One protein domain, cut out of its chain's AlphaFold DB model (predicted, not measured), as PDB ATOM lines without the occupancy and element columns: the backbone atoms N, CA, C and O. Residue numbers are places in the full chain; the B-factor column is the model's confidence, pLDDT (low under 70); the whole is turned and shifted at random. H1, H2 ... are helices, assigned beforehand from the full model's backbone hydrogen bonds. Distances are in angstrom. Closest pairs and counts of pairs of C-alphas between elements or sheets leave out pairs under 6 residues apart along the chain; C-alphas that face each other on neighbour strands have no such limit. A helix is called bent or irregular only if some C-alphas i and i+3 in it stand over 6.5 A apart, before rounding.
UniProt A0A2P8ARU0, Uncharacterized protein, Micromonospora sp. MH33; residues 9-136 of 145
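What this domain is: This is residues 9 to 136 of the 145 residues of an uncharacterized protein of Micromonospora sp. MH33 (UniProt A0A2P8ARU0). H1 and H6 cross in the core of an all-helix domain; H2 and the two arms of the sharply bent helix H3 wrap round H6, and H5 packs on H1 and H2. H4 runs along the outside, near H1 and H5 but set off from the rest, and residues 73 to 79 at its first end stick out. The printed part has 128 residues with six named helices, H1 to H6 in chain order, and no named strand. It is compact, with a radius of gyration of the C-alphas of 14.3 A and spans of 39, 38 and 30 A.

How they stand to each other: H1, residues 9 to 22, is the hub, touching four other helices. With residues 17 to 22 alone it touches H2, residues 29 to 43, in a hairpin at a steep tilt of 40 degrees; the closest C-alphas are those of Ser 21 and Arg 29, 5.5 A apart. H3, residues 46 to 68, was assigned as one helix by its hydrogen bonds but is bent, with C-alphas 58 and 61 8.5 A apart; its arms H3a, residues 46 to 58, and H3b, residues 61 to 68, are about perpendicular at 81 degrees. H1 touches H3b with residues 10 to 15 alone, closest at the C-alphas of Pro 11 and Ala 67, 4.0 A. H4, residues 74 to 92, is close to H1 but not clearly touching it: the closest C-alphas, of His 19 and Leu 84, are 7.6 A apart. H5, residues 100 to 115, touches H1 at a shallow tilt of 18 degrees, opposite ways, closest at the C-alphas of Leu 20 and Leu 104, 6.4 A. H1, H2, H4 and H5 form an up-and-down bundle, each helix running against the one before it. H6, residues 119 to 135, touches H2 at a shallow tilt of 25 degrees, opposite ways, closest at the C-alphas of Trp 37 and Ser 123, 4.7 A. H6 also touches H1, closest at the C-alphas of Val 14 and Ala 125, 5.0 A, and H3a, closest at those of Ala 56 and Ala 128, 4.7 A. Every O i to N i+4 pair is within hydrogen-bond range in H1, H3a, H4, H5 and H6, against 9 of 11 in H2 and 3 of 4 in H3b.

Where its parts are: H1 begins at C-alpha 9, (22.762, -18.604, 90.299), and is 19.8 A long. H2 is 23.4 A long and irregular, with C-alphas 40 and 43 7.3 A apart. H3a measures 18.5 A and H3b 11.2 A. H4 starts at C-alpha 74, (35.587, -27.773, 101.484), and measures 27.5 A; H5 measures 22.4 A. H6, 24.4 A long, ends at C-alpha 135, (34.260, -15.727, 69.770).

The domain as a whole: The two C-alphas farthest apart, those of Gly 46 and Gly 74, are 41.9 A apart. The printed part has no cut and no long link. The mean pLDDT of the printed part is 92.8, and residue 136 is under 70.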
ATOM      1  N   GLU A   9      23.604 -17.826  91.215       91.69
ATOM      2  CA  GLU A   9      22.762 -18.604  90.299       91.69
ATOM      3  C   GLU A   9      23.316 -18.601  88.874       91.69
ATOM      4  O   GLU A   9      23.443 -19.656  88.252       91.69
ATOM      5  N   LEU A  10      23.673 -17.419  88.363       94.69
ATOM      6  CA  LEU A  10      24.211 -17.270  87.012       94.69
ATOM      7  C   LEU A  10      25.586 -17.954  86.873       94.69
ATOM      8  O   LEU A  10      25.722 -18.796  85.982       94.69
ATOM      9  N   PRO A  11      26.585 -17.688  87.742       94.44
ATOM     10  CA  PRO A  11      27.840 -18.438  87.745       94.44
ATOM     11  C   PRO A  11      27.645 -19.960  87.828       94.44
ATOM     12  O   PRO A  11      28.272 -20.691  87.061       94.44
ATOM     13  N   LEU A  12      26.746 -20.446  88.694       94.19
ATOM     14  CA  LEU A  12      26.452 -21.876  88.844       94.19
ATOM     15  C   LEU A  12      25.849 -22.481  87.572       94.19
ATOM     16  O   LEU A  12      26.334 -23.513  87.103       94.19
ATOM     17  N   ALA A  13      24.839 -21.831  86.984       96.44
ATOM     18  CA  ALA A  13      24.234 -22.265  85.726       96.44
ATOM     19  C   ALA A  13      25.275 -22.324  84.600       96.44
ATOM     20  O   ALA A  13      25.334 -23.301  83.854       96.44
ATOM     21  N   VAL A  14      26.140 -21.311  84.497       97.31
ATOM     22  CA  VAL A  14      27.203 -21.269  83.485       97.31
ATOM     23  C   VAL A  14      28.230 -22.378  83.712       97.31
ATOM     24  O   VAL A  14      28.607 -23.046  82.750       97.31
ATOM     25  N   ALA A  15      28.682 -22.604  84.948       96.31
ATOM     26  CA  ALA A  15      29.644 -23.661  85.257       96.31
ATOM     27  C   ALA A  15      29.073 -25.051  84.942       96.31
ATOM     28  O   ALA A  15      29.757 -25.883  84.342       96.31
ATOM     29  N   HIS A  16      27.802 -25.276  85.273       97.19
ATOM     30  CA  HIS A  16      27.114 -26.521  84.966       97.19
ATOM     31  C   HIS A  16      26.952 -26.726  83.453       97.19
ATOM     32  O   HIS A  16      27.397 -27.743  82.923       97.19
ATOM     33  N   LEU A  17      26.413 -25.743  82.724       97.81
ATOM     34  CA  LEU A  17      26.252 -25.822  81.265       97.81
ATOM     35  C   LEU A  17      27.593 -25.942  80.532       97.81
ATOM     36  O   LEU A  17      27.678 -26.614  79.502       97.81
ATOM     37  N   ARG A  18      28.664 -25.337  81.059       97.19
ATOM     38  CA  ARG A  18      30.026 -25.517  80.540       97.19
ATOM     39  C   ARG A  18      30.464 -26.969  80.649       97.19
ATOM     40  O   ARG A  18      30.940 -27.506  79.653       97.19
ATOM     41  N   HIS A  19      30.267 -27.603  81.804       97.00
ATOM     42  CA  HIS A  19      30.575 -29.025  81.974       97.00
ATOM     43  C   HIS A  19      29.776 -29.887  80.993       97.00
ATOM     44  O   HIS A  19      30.363 -30.631  80.215       97.00
ATOM     45  N   LEU A  20      28.451 -29.721  80.953       97.25
ATOM     46  CA  LEU A  20      27.573 -30.528  80.096       97.25
ATOM     47  C   LEU A  20      27.862 -30.335  78.604       97.25
ATOM     48  O   LEU A  20      27.939 -31.310  77.862       97.25
ATOM     49  N   SER A  21      28.093 -29.097  78.157       96.81
ATOM     50  CA  SER A  21      28.514 -28.841  76.773       96.81
ATOM     51  C   SER A  21      29.905 -29.414  76.474       96.81
ATOM     52  O   SER A  21      30.188 -29.789  75.341       96.81
ATOM     53  N   GLY A  22      30.775 -29.566  77.472       96.00
ATOM     54  CA  GLY A  22      32.038 -30.289  77.328       96.00
ATOM     55  C   GLY A  22      31.857 -31.762  76.933       96.00
ATOM     56  O   GLY A  22      32.704 -32.291  76.215       96.00
ATOM     57  N   LEU A  23      30.740 -32.382  77.335       95.56
ATOM     58  CA  LEU A  23      30.405 -33.793  77.092       95.56
ATOM     59  C   LEU A  23      29.774 -34.063  75.715       95.56
ATOM     60  O   LEU A  23      29.617 -35.227  75.332       95.56
ATOM     61  N   VAL A  24      29.414 -33.017  74.963       93.81
ATOM     62  CA  VAL A  24      28.967 -33.144  73.565       93.81
ATOM     63  C   VAL A  24      30.128 -32.870  72.596       93.81
ATOM     64  O   VAL A  24      31.057 -32.124  72.947       93.81
ATOM     65  N   PRO A  25      30.105 -33.445  71.374       92.12
ATOM     66  CA  PRO A  25      31.112 -33.161  70.355       92.12
ATOM     67  C   PRO A  25      31.272 -31.657  70.127       92.12
ATOM     68  O   PRO A  25      30.298 -30.908  70.148       92.12
ATOM     69  N   ALA A  26      32.507 -31.201  69.896       92.69
ATOM     70  CA  ALA A  26      32.821 -29.773  69.809       92.69
ATOM     71  C   ALA A  26      31.975 -29.023  68.764       92.69
ATOM     72  O   ALA A  26      31.561 -27.892  69.019       92.69
ATOM     73  N   ALA A  27      31.684 -29.670  67.629       91.88
ATOM     74  CA  ALA A  27      30.845 -29.123  66.564       91.88
ATOM     75  C   ALA A  27      29.385 -28.888  66.999       91.88
ATOM     76  O   ALA A  27      28.743 -27.961  66.510       91.88
ATOM     77  N   ASP A  28      28.893 -29.659  67.971       93.06
ATOM     78  CA  ASP A  28      27.491 -29.642  68.401       93.06
ATOM     79  C   ASP A  28      27.247 -28.720  69.604       93.06
ATOM     80  O   ASP A  28      26.101 -28.376  69.904       93.06
ATOM     81  N   ARG A  29      28.302 -28.269  70.296       95.69
ATOM     82  CA  ARG A  29      28.191 -27.423  71.504       95.69
ATOM     83  C   ARG A  29      27.359 -26.155  71.283       95.69
ATOM     84  O   ARG A  29      26.479 -25.889  72.108       95.69
ATOM     85  N   PRO A  30      27.542 -25.386  70.187       95.19
ATOM     86  CA  PRO A  30      26.733 -24.192  69.962       95.19
ATOM     87  C   PRO A  30      25.254 -24.508  69.714       95.19
ATOM     88  O   PRO A  30      24.398 -23.695  70.074       95.19
ATOM     89  N   ALA A  31      24.952 -25.657  69.098       93.38
ATOM     90  CA  ALA A  31      23.586 -26.108  68.847       93.38
ATOM     91  C   ALA A  31      22.917 -26.585  70.145       93.38
ATOM     92  O   ALA A  31      21.807 -26.153  70.447       93.38
ATOM     93  N   PHE A  32      23.626 -27.371  70.959       95.69
ATOM     94  CA  PHE A  32      23.195 -27.778  72.300       95.69
ATOM     95  C   PHE A  32      22.788 -26.568  73.159       95.69
ATOM     96  O   PHE A  32      21.675 -26.517  73.681       95.69
ATOM     97  N   LEU A  33      23.651 -25.548  73.240       97.19
ATOM     98  CA  LEU A  33      23.376 -24.340  74.026       97.19
ATOM     99  C   LEU A  33      22.236 -23.494  73.444       97.19
ATOM    100  O   LEU A  33      21.472 -22.890  74.195       97.19
ATOM    101  N   PHE A  34      22.103 -23.452  72.115       94.88
ATOM    102  CA  PHE A  34      20.990 -22.765  71.464       94.88
ATOM    103  C   PHE A  34      19.647 -23.426  71.791       94.88
ATOM    104  O   PHE A  34      18.707 -22.724  72.150       94.88
ATOM    105  N   LEU A  35      19.565 -24.755  71.707       93.44
ATOM    106  CA  LEU A  35      18.345 -25.500  72.021       93.44
ATOM    107  C   LEU A  35      17.967 -25.362  73.499       93.44
ATOM    108  O   LEU A  35      16.796 -25.144  73.810       93.44
ATOM    109  N   HIS A  36      18.955 -25.400  74.400       95.62
ATOM    110  CA  HIS A  36      18.727 -25.131  75.822       95.62
ATOM    111  C   HIS A  36      18.141 -23.731  76.034       95.62
ATOM    112  O   HIS A  36      17.081 -23.597  76.641       95.62
ATOM    113  N   TRP A  37      18.761 -22.687  75.469       95.88
ATOM    114  CA  TRP A  37      18.217 -21.323  75.526       95.88
ATOM    115  C   TRP A  37      16.797 -21.236  74.947       95.88
ATOM    116  O   TRP A  37      15.918 -20.608  75.541       95.88
ATOM    117  N   GLN A  38      16.561 -21.853  73.788       93.69
ATOM    118  CA  GLN A  38      15.273 -21.797  73.100       93.69
ATOM    119  C   GLN A  38      14.159 -22.392  73.963       93.69
ATOM    120  O   GLN A  38      13.068 -21.826  74.008       93.69
ATOM    121  N   ASP A  39      14.427 -23.501  74.654       93.25
ATOM    122  CA  ASP A  39      13.465 -24.122  75.557       93.25
ATOM    123  C   ASP A  39      13.247 -23.301  76.835       93.25
ATOM    124  O   ASP A  39      12.111 -22.958  77.167       93.25
ATOM    125  N   ARG A  40      14.323 -22.909  77.529       94.00
ATOM    126  CA  ARG A  40      14.213 -22.166  78.798       94.00
ATOM    127  C   ARG A  40      13.556 -20.806  78.629       94.00
ATOM    128  O   ARG A  40      12.823 -20.363  79.510       94.00
ATOM    129  N   SER A  41      13.762 -20.170  77.481       95.00
ATOM    130  CA  SER A  41      13.162 -18.877  77.175       95.00
ATOM    131  C   SER A  41      11.700 -18.965  76.723       95.00
ATOM    132  O   SER A  41      11.096 -17.920  76.480       95.00
ATOM    133  N   ARG A  42      11.089 -20.163  76.629       94.56
ATOM    134  CA  ARG A  42       9.707 -20.348  76.135       94.56
ATOM    135  C   ARG A  42       8.684 -19.477  76.855       94.56
ATOM    136  O   ARG A  42       7.847 -18.883  76.186       94.56
ATOM    137  N   SER A  43       8.788 -19.349  78.177       92.12
ATOM    138  CA  SER A  43       7.883 -18.526  78.992       92.12
ATOM    139  C   SER A  43       8.194 -17.025  78.952       92.12
ATOM    140  O   SER A  43       7.439 -16.237  79.515       92.12
ATOM    141  N   LEU A  44       9.297 -16.612  78.320       95.62
ATOM    142  CA  LEU A  44       9.695 -15.213  78.213       95.62
ATOM    143  C   LEU A  44       9.049 -14.553  76.995       95.62
ATOM    144  O   LEU A  44       9.019 -15.121  75.896       95.62
ATOM    145  N   THR A  45       8.625 -13.307  77.180       96.69
ATOM    146  CA  THR A  45       8.156 -12.425  76.108       96.69
ATOM    147  C   THR A  45       9.275 -12.092  75.118       96.69
ATOM    148  O   THR A  45      10.466 -12.189  75.420       96.69
ATOM    149  N   GLY A  46       8.902 -11.619  73.924       95.81
ATOM    150  CA  GLY A  46       9.875 -11.186  72.919       95.81
ATOM    151  C   GLY A  46      10.795 -10.056  73.399       95.81
ATOM    152  O   GLY A  46      11.973 -10.057  73.055       95.81
ATOM    153  N   ALA A  47      10.289  -9.124  74.216       96.94
ATOM    154  CA  ALA A  47      11.095  -8.049  74.799       96.94
ATOM    155  C   ALA A  47      12.160  -8.603  75.756       96.94
ATOM    156  O   ALA A  47      13.345  -8.386  75.534       96.94
ATOM    157  N   GLN A  48      11.753  -9.445  76.712       96.56
ATOM    158  CA  GLN A  48      12.677 -10.084  77.655       96.56
ATOM    159  C   GLN A  48      13.765 -10.896  76.940       96.56
ATOM    160  O   GLN A  48      14.931 -10.840  77.319       96.56
ATOM    161  N   ARG A  49      13.419 -11.630  75.872       96.69
ATOM    162  CA  ARG A  49      14.414 -12.381  75.085       96.69
ATOM    163  C   ARG A  49      15.438 -11.466  74.412       96.69
ATOM    164  O   ARG A  49      16.613 -11.823  74.368       96.69
ATOM    165  N   ARG A  50      15.012 -10.307  73.895       96.69
ATOM    166  CA  ARG A  50      15.925  -9.308  73.312       96.69
ATOM    167  C   ARG A  50      16.829  -8.685  74.368       96.69
ATOM    168  O   ARG A  50      18.022  -8.559  74.115       96.69
ATOM    169  N   ASP A  51      16.293  -8.368  75.541       97.06
ATOM    170  CA  ASP A  51      17.075  -7.787  76.634       97.06
ATOM    171  C   ASP A  51      18.148  -8.764  77.121       97.06
ATOM    172  O   ASP A  51      19.313  -8.391  77.252       97.06
ATOM    173  N   LEU A  52      17.797 -10.044  77.293       95.88
ATOM    174  CA  LEU A  52      18.771 -11.092  77.607       95.88
ATOM    175  C   LEU A  52      19.827 -11.243  76.508       95.88
ATOM    176  O   LEU A  52      21.003 -11.434  76.814       95.88
ATOM    177  N   ALA A  53      19.435 -11.125  75.237       95.38
ATOM    178  CA  ALA A  53      20.381 -11.167  74.128       95.38
ATOM    179  C   ALA A  53      21.357  -9.990  74.134       95.38
ATOM    180  O   ALA A  53      22.557 -10.196  73.942       95.38
ATOM    181  N   ALA A  54      20.879  -8.781  74.425       96.62
ATOM    182  CA  ALA A  54      21.731  -7.611  74.591       96.62
ATOM    183  C   ALA A  54      22.696  -7.780  75.779       96.62
ATOM    184  O   ALA A  54      23.895  -7.535  75.637       96.62
ATOM    185  N   GLN A  55      22.204  -8.274  76.920       96.31
ATOM    186  CA  GLN A  55      23.025  -8.559  78.102       96.31
ATOM    187  C   GLN A  55      24.114  -9.598  77.809       96.31
ATOM    188  O   GLN A  55      25.284  -9.374  78.123       96.31
ATOM    189  N   ALA A  56      23.759 -10.714  77.169       95.88
ATOM    190  CA  ALA A  56      24.715 -11.749  76.790       95.88
ATOM    191  C   ALA A  56      25.757 -11.209  75.801       95.88
ATOM    192  O   ALA A  56      26.949 -11.457  75.967       95.88
ATOM    193  N   GLN A  57      25.338 -10.427  74.804       95.12
ATOM    194  CA  GLN A  57      26.245  -9.850  73.816       95.12
ATOM    195  C   GLN A  57      27.256  -8.886  74.451       95.12
ATOM    196  O   GLN A  57      28.438  -8.939  74.098       95.12
ATOM    197  N   ALA A  58      26.814  -8.054  75.394       94.50
ATOM    198  CA  ALA A  58      27.670  -7.108  76.104       94.50
ATOM    199  C   ALA A  58      28.583  -7.782  77.145       94.50
ATOM    200  O   ALA A  58      29.698  -7.323  77.371       94.50
ATOM    201  N   GLY A  59      28.119  -8.862  77.785       93.56
ATOM    202  CA  GLY A  59      28.745  -9.417  78.988       93.56
ATOM    203  C   GLY A  59      29.294 -10.839  78.886       93.56
ATOM    204  O   GLY A  59      29.795 -11.328  79.895       93.56
ATOM    205  N   ALA A  60      29.206 -11.518  77.733       94.50
ATOM    206  CA  ALA A  60      29.504 -12.953  77.593       94.50
ATOM    207  C   ALA A  60      30.807 -13.394  78.279       94.50
ATOM    208  O   ALA A  60      30.789 -14.309  79.100       94.50
ATOM    209  N   GLU A  61      31.923 -12.729  77.985       93.62
ATOM    210  CA  GLU A  61      33.238 -13.074  78.541       93.62
ATOM    211  C   GLU A  61      33.280 -12.907  80.060       93.62
ATOM    212  O   GLU A  61      33.703 -13.820  80.763       93.62
ATOM    213  N   LYS A  62      32.757 -11.791  80.583       92.81
ATOM    214  CA  LYS A  62      32.684 -11.530  82.028       92.81
ATOM    215  C   LYS A  62      31.794 -12.546  82.747       92.81
ATOM    216  O   LYS A  62      32.161 -13.037  83.809       92.81
ATOM    217  N   ILE A  63      30.637 -12.871  82.168       93.88
ATOM    218  CA  ILE A  63      29.693 -13.860  82.709       93.88
ATOM    219  C   ILE A  63      30.355 -15.243  82.775       93.88
ATOM    220  O   ILE A  63      30.252 -15.942  83.781       93.88
ATOM    221  N   VAL A  64      31.059 -15.635  81.710       94.00
ATOM    222  CA  VAL A  64      31.779 -16.911  81.634       94.00
ATOM    223  C   VAL A  64      32.954 -16.935  82.612       94.00
ATOM    224  O   VAL A  64      33.127 -17.942  83.300       94.00
ATOM    225  N   LEU A  65      33.716 -15.851  82.733       92.12
ATOM    226  CA  LEU A  65      34.830 -15.756  83.677       92.12
ATOM    227  C   LEU A  65      34.358 -15.933  85.127       92.12
ATOM    228  O   LEU A  65      34.870 -16.809  85.817       92.12
ATOM    229  N   ALA A  66      33.299 -15.227  85.533       88.44
ATOM    230  CA  ALA A  66      32.746 -15.302  86.890       88.44
ATOM    231  C   ALA A  66      32.306 -16.721  87.303       88.44
ATOM    232  O   ALA A  66      32.299 -17.059  88.483       88.44
ATOM    233  N   ALA A  67      31.956 -17.581  86.344       89.00
ATOM    234  CA  ALA A  67      31.640 -18.983  86.618       89.00
ATOM    235  C   ALA A  67      32.869 -19.833  86.984       89.00
ATOM    236  O   ALA A  67      32.721 -20.873  87.619       89.00
ATOM    237  N   GLY A  68      34.071 -19.429  86.556       82.56
ATOM    238  CA  GLY A  68      35.332 -20.019  87.016       82.56
ATOM    239  C   GLY A  68      35.670 -19.644  88.462       82.56
ATOM    240  O   GLY A  68      36.314 -20.429  89.150       82.56
ATOM    241  N   ASP A  69      35.156 -18.507  88.931       79.69
ATOM    242  CA  ASP A  69      35.414 -17.952  90.265       79.69
ATOM    243  C   ASP A  69      34.389 -18.405  91.320       79.69
ATOM    244  O   ASP A  69      34.317 -17.839  92.412       79.69
ATOM    245  N   LEU A  70      33.566 -19.417  91.015       79.69
ATOM    246  CA  LEU A  70      32.611 -19.971  91.976       79.69
ATOM    247  C   LEU A  70      33.352 -20.416  93.252       79.69
ATOM    248  O   LEU A  70      34.191 -21.319  93.173       79.69
ATOM    249  N   PRO A  71      33.021 -19.863  94.437       70.25
ATOM    250  CA  PRO A  71      33.738 -20.136  95.680       70.25
ATOM    251  C   PRO A  71      33.309 -21.481  96.288       70.25
ATOM    252  O   PRO A  71      32.859 -21.570  97.432       70.25
ATOM    253  N   LEU A  72      33.420 -22.562  95.517       78.31
ATOM    254  CA  LEU A  72      33.183 -23.911  96.008       78.31
ATOM    255  C   LEU A  72      34.378 -24.313  96.872       78.31
ATOM    256  O   LEU A  72      35.469 -24.569  96.370       78.31
ATOM    257  N   THR A  73      34.169 -24.387  98.184       82.12
ATOM    258  CA  THR A  73      35.210 -24.772  99.143       82.12
ATOM    259  C   THR A  73      34.794 -25.986  99.972       82.12
ATOM    260  O   THR A  73      33.615 -26.349 100.067       82.12
ATOM    261  N   GLY A  74      35.788 -26.670 100.545       87.31
ATOM    262  CA  GLY A  74      35.587 -27.773 101.484       87.31
ATOM    263  C   GLY A  74      34.673 -28.885 100.954       87.31
ATOM    264  O   GLY A  74      34.855 -29.411  99.856       87.31
ATOM    265  N   ARG A  75      33.672 -29.262 101.758       88.38
ATOM    266  CA  ARG A  75      32.757 -30.377 101.448       88.38
ATOM    267  C   ARG A  75      31.903 -30.127 100.202       88.38
ATOM    268  O   ARG A  75      31.598 -31.082  99.491       88.38
ATOM    269  N   VAL A  76      31.550 -28.871  99.922       85.81
ATOM    270  CA  VAL A  76      30.716 -28.508  98.765       85.81
ATOM    271  C   VAL A  76      31.482 -28.734  97.463       85.81
ATOM    272  O   VAL A  76      30.938 -29.341  96.545       85.81
ATOM    273  N   ALA A  77      32.762 -28.354  97.405       88.00
ATOM    274  CA  ALA A  77      33.616 -28.615  96.243       88.00
ATOM    275  C   ALA A  77      33.748 -30.118  95.941       88.00
ATOM    276  O   ALA A  77      33.656 -30.543  94.790       88.00
ATOM    277  N   VAL A  78      33.914 -30.939  96.985       92.38
ATOM    278  CA  VAL A  78      34.001 -32.400  96.844       92.38
ATOM    279  C   VAL A  78      32.683 -32.989  96.340       92.38
ATOM    280  O   VAL A  78      32.702 -33.828  95.440       92.38
ATOM    281  N   ALA A  79      31.548 -32.557  96.894       91.25
ATOM    282  CA  ALA A  79      30.231 -33.011  96.456       91.25
ATOM    283  C   ALA A  79      29.936 -32.596  95.006       91.25
ATOM    284  O   ALA A  79      29.454 -33.418  94.229       91.25
ATOM    285  N   TRP A  80      30.288 -31.364  94.630       91.62
ATOM    286  CA  TRP A  80      30.154 -30.866  93.264       91.62
ATOM    287  C   TRP A  80      30.974 -31.693  92.275       91.62
ATOM    288  O   TRP A  80      30.431 -32.171  91.284       91.62
ATOM    289  N   ARG A  81      32.254 -31.948  92.574       93.31
ATOM    290  CA  ARG A  81      33.101 -32.796  91.725       93.31
ATOM    291  C   ARG A  81      32.522 -34.202  91.567       93.31
ATOM    292  O   ARG A  81      32.348 -34.646  90.443       93.31
ATOM    293  N   ARG A  82      32.123 -34.856  92.666       95.88
ATOM    294  CA  ARG A  82      31.491 -36.189  92.614       95.88
ATOM    295  C   ARG A  82      30.222 -36.205  91.764       95.88
ATOM    296  O   ARG A  82      29.969 -37.173  91.055       95.88
ATOM    297  N   TYR A  83      29.421 -35.145  91.841       95.12
ATOM    298  CA  TYR A  83      28.251 -34.983  90.987       95.12
ATOM    299  C   TYR A  83      28.641 -34.892  89.505       95.12
ATOM    300  O   TYR A  83      28.091 -35.635  88.696       95.12
ATOM    301  N   LEU A  84      29.615 -34.046  89.150       95.56
ATOM    302  CA  LEU A  84      30.084 -33.910  87.767       95.56
ATOM    303  C   LEU A  84      30.722 -35.197  87.226       95.56
ATOM    304  O   LEU A  84      30.497 -35.544  86.064       95.56
ATOM    305  N   ASP A  85      31.460 -35.927  88.062       96.81
ATOM    306  CA  ASP A  85      32.031 -37.233  87.720       96.81
ATOM    307  C   ASP A  85      30.912 -38.229  87.396       96.81
ATOM    308  O   ASP A  85      30.935 -38.875  86.349       96.81
ATOM    309  N   ARG A  86      29.867 -38.282  88.235       96.38
ATOM    310  CA  ARG A  86      28.714 -39.159  88.007       96.38
ATOM    311  C   ARG A  86      27.943 -38.799  86.737       96.38
ATOM    312  O   ARG A  86      27.514 -39.689  86.011       96.38
ATOM    313  N   VAL A  87      27.763 -37.510  86.456       95.56
ATOM    314  CA  VAL A  87      27.122 -37.058  85.210       95.56
ATOM    315  C   VAL A  87      27.958 -37.462  83.996       95.56
ATOM    316  O   VAL A  87      27.405 -37.960  83.021       95.56
ATOM    317  N   THR A  88      29.281 -37.297  84.065       95.81
ATOM    318  CA  THR A  88      30.212 -37.714  83.002       95.81
ATOM    319  C   THR A  88      30.133 -39.217  82.748       95.81
ATOM    320  O   THR A  88      30.031 -39.636  81.598       95.81
ATOM    321  N   GLU A  89      30.128 -40.019  83.812       94.69
ATOM    322  CA  GLU A  89      30.001 -41.475  83.739       94.69
ATOM    323  C   GLU A  89      28.707 -41.887  83.024       94.69
ATOM    324  O   GLU A  89      28.753 -42.631  82.047       94.69
ATOM    325  N   VAL A  90      27.559 -41.356  83.459       92.31
ATOM    326  CA  VAL A  90      26.253 -41.673  82.860       92.31
ATOM    327  C   VAL A  90      26.176 -41.184  81.414       92.31
ATOM    328  O   VAL A  90      25.692 -41.904  80.548       92.31
ATOM    329  N   ALA A  91      26.690 -39.990  81.115       91.38
ATOM    330  CA  ALA A  91      26.715 -39.461  79.753       91.38
ATOM    331  C   ALA A  91      27.602 -40.291  78.810       91.38
ATOM    332  O   ALA A  91      27.338 -40.333  77.608       91.38
ATOM    333  N   GLY A  92      28.646 -40.939  79.339       89.25
ATOM    334  CA  GLY A  92      29.549 -41.810  78.587       89.25
ATOM    335  C   GLY A  92      28.939 -43.153  78.185       89.25
ATOM    336  O   GLY A  92      29.452 -43.786  77.263       89.25
ATOM    337  N   GLN A  93      27.848 -43.570  78.827       89.81
ATOM    338  CA  GLN A  93      27.126 -44.797  78.485       89.81
ATOM    339  C   GLN A  93      26.372 -44.653  77.153       89.81
ATOM    340  O   GLN A  93      26.111 -43.539  76.683       89.81
ATOM    341  N   ASP A  94      26.047 -45.790  76.537       84.44
ATOM    342  CA  ASP A  94      25.180 -45.826  75.361       84.44
ATOM    343  C   ASP A  94      23.707 -45.736  75.781       84.44
ATOM    344  O   ASP A  94      23.274 -46.401  76.724       84.44
ATOM    345  N   HIS A  95      22.946 -44.899  75.078       84.75
ATOM    346  CA  HIS A  95      21.543 -44.599  75.367       84.75
ATOM    347  C   HIS A  95      20.728 -44.744  74.079       84.75
ATOM    348  O   HIS A  95      20.389 -43.745  73.444       84.75
ATOM    349  N   PRO A  96      20.387 -45.976  73.663       84.31
ATOM    350  CA  PRO A  96      19.804 -46.232  72.342       84.31
ATOM    351  C   PRO A  96      18.428 -45.578  72.138       84.31
ATOM    352  O   PRO A  96      17.987 -45.398  71.007       84.31
ATOM    353  N   ALA A  97      17.746 -45.206  73.224       86.50
ATOM    354  CA  ALA A  97      16.424 -44.592  73.185       86.50
ATOM    355  C   ALA A  97      16.439 -43.064  72.978       86.50
ATOM    356  O   ALA A  97      15.390 -42.499  72.669       86.50
ATOM    357  N   ALA A  98      17.575 -42.375  73.167       83.88
ATOM    358  CA  ALA A  98      17.618 -40.913  73.084       83.88
ATOM    359  C   ALA A  98      19.018 -40.359  72.751       83.88
ATOM    360  O   ALA A  98      20.015 -40.806  73.317       83.88
ATOM    361  N   PRO A  99      19.120 -39.306  71.914       86.38
ATOM    362  CA  PRO A  99      20.391 -38.633  71.673       86.38
ATOM    363  C   PRO A  99      21.006 -38.078  72.966       86.38
ATOM    364  O   PRO A  99      20.341 -37.383  73.736       86.38
ATOM    365  N   ARG A 100      22.315 -38.282  73.166       88.62
ATOM    366  CA  ARG A 100      23.059 -37.793  74.347       88.62
ATOM    367  C   ARG A 100      22.827 -36.306  74.638       88.62
ATOM    368  O   ARG A 100      22.620 -35.928  75.787       88.62
ATOM    369  N   GLY A 101      22.846 -35.459  73.605       88.31
ATOM    370  CA  GLY A 101      22.626 -34.016  73.756       88.31
ATOM    371  C   GLY A 101      21.238 -33.666  74.304       88.31
ATOM    372  O   GLY A 101      21.116 -32.716  75.073       88.31
ATOM    373  N   PHE A 102      20.214 -34.458  73.968       87.25
ATOM    374  CA  PHE A 102      18.863 -34.292  74.504       87.25
ATOM    375  C   PHE A 102      18.818 -34.630  75.999       87.25
ATOM    376  O   PHE A 102      18.344 -33.818  76.789       87.25
ATOM    377  N   LEU A 103      19.395 -35.769  76.399       90.94
ATOM    378  CA  LEU A 103      19.449 -36.192  77.806       90.94
ATOM    379  C   LEU A 103      20.227 -35.201  78.681       90.94
ATOM    380  O   LEU A 103      19.799 -34.870  79.783       90.94
ATOM    381  N   LEU A 104      21.355 -34.684  78.183       94.50
ATOM    382  CA  LEU A 104      22.138 -33.668  78.891       94.50
ATOM    383  C   LEU A 104      21.367 -32.354  79.048       94.50
ATOM    384  O   LEU A 104      21.458 -31.719  80.100       94.50
ATOM    385  N   ALA A 105      20.607 -31.948  78.026       91.94
ATOM    386  CA  ALA A 105      19.776 -30.755  78.102       91.94
ATOM    387  C   ALA A 105      18.662 -30.951  79.136       91.94
ATOM    388  O   ALA A 105      18.522 -30.129  80.034       91.94
ATOM    389  N   GLU A 106      17.932 -32.067  79.087       92.00
ATOM    390  CA  GLU A 106      16.881 -32.368  80.063       92.00
ATOM    391  C   GLU A 106      17.433 -32.417  81.499       92.00
ATOM    392  O   GLU A 106      16.890 -31.789  82.413       92.00
ATOM    393  N   HIS A 107      18.578 -33.077  81.694       95.25
ATOM    394  CA  HIS A 107      19.280 -33.119  82.976       95.25
ATOM    395  C   HIS A 107      19.632 -31.718  83.498       95.25
ATOM    396  O   HIS A 107      19.426 -31.429  84.684       95.25
ATOM    397  N   ALA A 108      20.118 -30.828  82.626       96.25
ATOM    398  CA  ALA A 108      20.391 -29.436  82.979       96.25
ATOM    399  C   ALA A 108      19.122 -28.738  83.484       96.25
ATOM    400  O   ALA A 108      19.135 -28.131  84.556       96.25
ATOM    401  N   GLN A 109      18.012 -28.881  82.756       92.56
ATOM    402  CA  GLN A 109      16.732 -28.254  83.088       92.56
ATOM    403  C   GLN A 109      16.187 -28.725  84.438       92.56
ATOM    404  O   GLN A 109      15.777 -27.908  85.267       92.56
ATOM    405  N   LEU A 110      16.187 -30.039  84.672       94.75
ATOM    406  CA  LEU A 110      15.712 -30.630  85.921       94.75
ATOM    407  C   LEU A 110      16.585 -30.200  87.104       94.75
ATOM    408  O   LEU A 110      16.058 -29.831  88.157       94.75
ATOM    409  N   SER A 111      17.906 -30.180  86.915       95.62
ATOM    410  CA  SER A 111      18.858 -29.734  87.937       95.62
ATOM    411  C   SER A 111      18.655 -28.257  88.279       95.62
ATOM    412  O   SER A 111      18.476 -27.915  89.445       95.62
ATOM    413  N   HIS A 112      18.582 -27.383  87.273       95.44
ATOM    414  CA  HIS A 112      18.393 -25.943  87.461       95.44
ATOM    415  C   HIS A 112      17.050 -25.622  88.120       95.44
ATOM    416  O   HIS A 112      16.998 -24.819  89.052       95.44
ATOM    417  N   ARG A 113      15.972 -26.317  87.726       93.75
ATOM    418  CA  ARG A 113      14.665 -26.207  88.388       93.75
ATOM    419  C   ARG A 113      14.749 -26.614  89.859       93.75
ATOM    420  O   ARG A 113      14.216 -25.908  90.708       93.75
ATOM    421  N   ARG A 114      15.431 -27.720  90.172       94.12
ATOM    422  CA  ARG A 114      15.610 -28.196  91.553       94.12
ATOM    423  C   ARG A 114      16.431 -27.226  92.402       94.12
ATOM    424  O   ARG A 114      16.169 -27.097  93.595       94.12
ATOM    425  N   TRP A 115      17.404 -26.549  91.803       92.31
ATOM    426  CA  TRP A 115      18.180 -25.495  92.461       92.31
ATOM    427  C   TRP A 115      17.397 -24.181  92.583       92.31
ATOM    428  O   TRP A 115      17.760 -23.322  93.376       92.31
ATOM    429  N   GLY A 116      16.281 -24.033  91.866       92.75
ATOM    430  CA  GLY A 116      15.482 -22.810  91.866       92.75
ATOM    431  C   GLY A 116      16.080 -21.701  91.002       92.75
ATOM    432  O   GLY A 116      15.818 -20.533  91.267       92.75
ATOM    433  N   ILE A 117      16.875 -22.056  89.989       94.12
ATOM    434  CA  ILE A 117      17.412 -21.107  89.012       94.12
ATOM    435  C   ILE A 117      16.276 -20.654  88.090       94.12
ATOM    436  O   ILE A 117      15.595 -21.471  87.462       94.12
ATOM    437  N   ASP A 118      16.086 -19.338  88.016       93.44
ATOM    438  CA  ASP A 118      15.057 -18.718  87.189       93.44
ATOM    439  C   ASP A 118      15.285 -19.008  85.687       93.44
ATOM    440  O   ASP A 118      16.432 -18.982  85.223       93.44
ATOM    441  N   PRO A 119      14.225 -19.263  84.890       93.94
ATOM    442  CA  PRO A 119      14.360 -19.504  83.454       93.94
ATOM    443  C   PRO A 119      15.110 -18.402  82.688       93.94
ATOM    444  O   PRO A 119      15.799 -18.714  81.715       93.94
ATOM    445  N   ALA A 120      15.016 -17.134  83.102       95.81
ATOM    446  CA  ALA A 120      15.749 -16.029  82.488       95.81
ATOM    447  C   ALA A 120      17.255 -16.105  82.780       95.81
ATOM    448  O   ALA A 120      18.058 -15.910  81.866       95.81
ATOM    449  N   VAL A 121      17.643 -16.458  84.010       96.19
ATOM    450  CA  VAL A 121      19.051 -16.672  84.397       96.19
ATOM    451  C   VAL A 121      19.648 -17.850  83.630       96.19
ATOM    452  O   VAL A 121      20.741 -17.749  83.076       96.19
ATOM    453  N   ASP A 122      18.903 -18.948  83.542       96.31
ATOM    454  CA  ASP A 122      19.294 -20.150  82.806       96.31
ATOM    455  C   ASP A 122      19.459 -19.869  81.296       96.31
ATOM    456  O   ASP A 122      20.445 -20.250  80.660       96.31
ATOM    457  N   SER A 123      18.525 -19.097  80.731       97.44
ATOM    458  CA  SER A 123      18.586 -18.624  79.344       97.44
ATOM    459  C   SER A 123      19.809 -17.732  79.094       97.44
ATOM    460  O   SER A 123      20.489 -17.894  78.078       97.44
ATOM    461  N   LEU A 124      20.108 -16.809  80.016       97.81
ATOM    462  CA  LEU A 124      21.278 -15.932  79.939       97.81
ATOM    463  C   LEU A 124      22.582 -16.733  79.995       97.81
ATOM    464  O   LEU A 124      23.479 -16.490  79.189       97.81
ATOM    465  N   ALA A 125      22.669 -17.713  80.899       97.81
ATOM    466  CA  ALA A 125      23.829 -18.584  81.048       97.81
ATOM    467  C   ALA A 125      24.159 -19.324  79.742       97.81
ATOM    468  O   ALA A 125      25.295 -19.270  79.261       97.81
ATOM    469  N   ALA A 126      23.154 -19.963  79.135       97.88
ATOM    470  CA  ALA A 126      23.315 -20.691  77.879       97.88
ATOM    471  C   ALA A 126      23.744 -19.773  76.726       97.88
ATOM    472  O   ALA A 126      24.646 -20.114  75.956       97.88
ATOM    473  N   MET A 127      23.142 -18.585  76.629       97.75
ATOM    474  CA  MET A 127      23.467 -17.633  75.572       97.75
ATOM    475  C   MET A 127      24.868 -17.034  75.732       97.75
ATOM    476  O   MET A 127      25.624 -17.001  74.761       97.75
ATOM    477  N   ALA A 128      25.237 -16.603  76.939       97.62
ATOM    478  CA  ALA A 128      26.562 -16.060  77.231       97.62
ATOM    479  C   ALA A 128      27.662 -17.086  76.927       97.62
ATOM    480  O   ALA A 128      28.639 -16.768  76.247       97.62
ATOM    481  N   LEU A 129      27.467 -18.341  77.350       97.38
ATOM    482  CA  LEU A 129      28.408 -19.422  77.074       97.38
ATOM    483  C   LEU A 129      28.526 -19.711  75.571       97.38
ATOM    484  O   LEU A 129      29.638 -19.853  75.063       97.38
ATOM    485  N   ARG A 130      27.403 -19.738  74.841       97.06
ATOM    486  CA  ARG A 130      27.399 -19.934  73.383       97.06
ATOM    487  C   ARG A 130      28.169 -18.825  72.670       97.06
ATOM    488  O   ARG A 130      28.981 -19.113  71.797       97.06
ATOM    489  N   LEU A 131      27.930 -17.566  73.036       96.31
ATOM    490  CA  LEU A 131      28.618 -16.423  72.432       96.31
ATOM    491  C   LEU A 131      30.123 -16.445  72.723       96.31
ATOM    492  O   LEU A 131      30.912 -16.207  71.813       96.31
ATOM    493  N   ALA A 132      30.530 -16.795  73.944       94.44
ATOM    494  CA  ALA A 132      31.944 -16.939  74.289       94.44
ATOM    495  C   ALA A 132      32.637 -18.055  73.481       94.44
ATOM    496  O   ALA A 132      33.753 -17.865  72.992       94.44
ATOM    497  N   GLN A 133      31.965 -19.196  73.276       91.81
ATOM    498  CA  GLN A 133      32.488 -20.293  72.450       91.81
ATOM    499  C   GLN A 133      32.656 -19.894  70.978       91.81
ATOM    500  O   GLN A 133      33.634 -20.290  70.355       91.81
ATOM    501  N   LEU A 134      31.737 -19.095  70.429       90.25
ATOM    502  CA  LEU A 134      31.814 -18.632  69.037       90.25
ATOM    503  C   LEU A 134      32.897 -17.567  68.812       90.25
ATOM    504  O   LEU A 134      33.429 -17.465  67.711       90.25
ATOM    505  N   ARG A 135      33.219 -16.768  69.837       86.44
ATOM    506  CA  ARG A 135      34.260 -15.727  69.770       86.44
ATOM    507  C   ARG A 135      35.674 -16.272  69.933       86.44
ATOM    508  O   ARG A 135      36.616 -15.602  69.528       86.44
ATOM    509  N   THR A 136      35.828 -17.462  70.509       69.06
ATOM    510  CA  THR A 136      37.134 -18.102  70.691       69.06
ATOM    511  C   THR A 136      37.524 -18.810  69.390       69.06
ATOM    512  O   THR A 136      36.900 -19.817  69.047       69.06
TER     513      THR A 136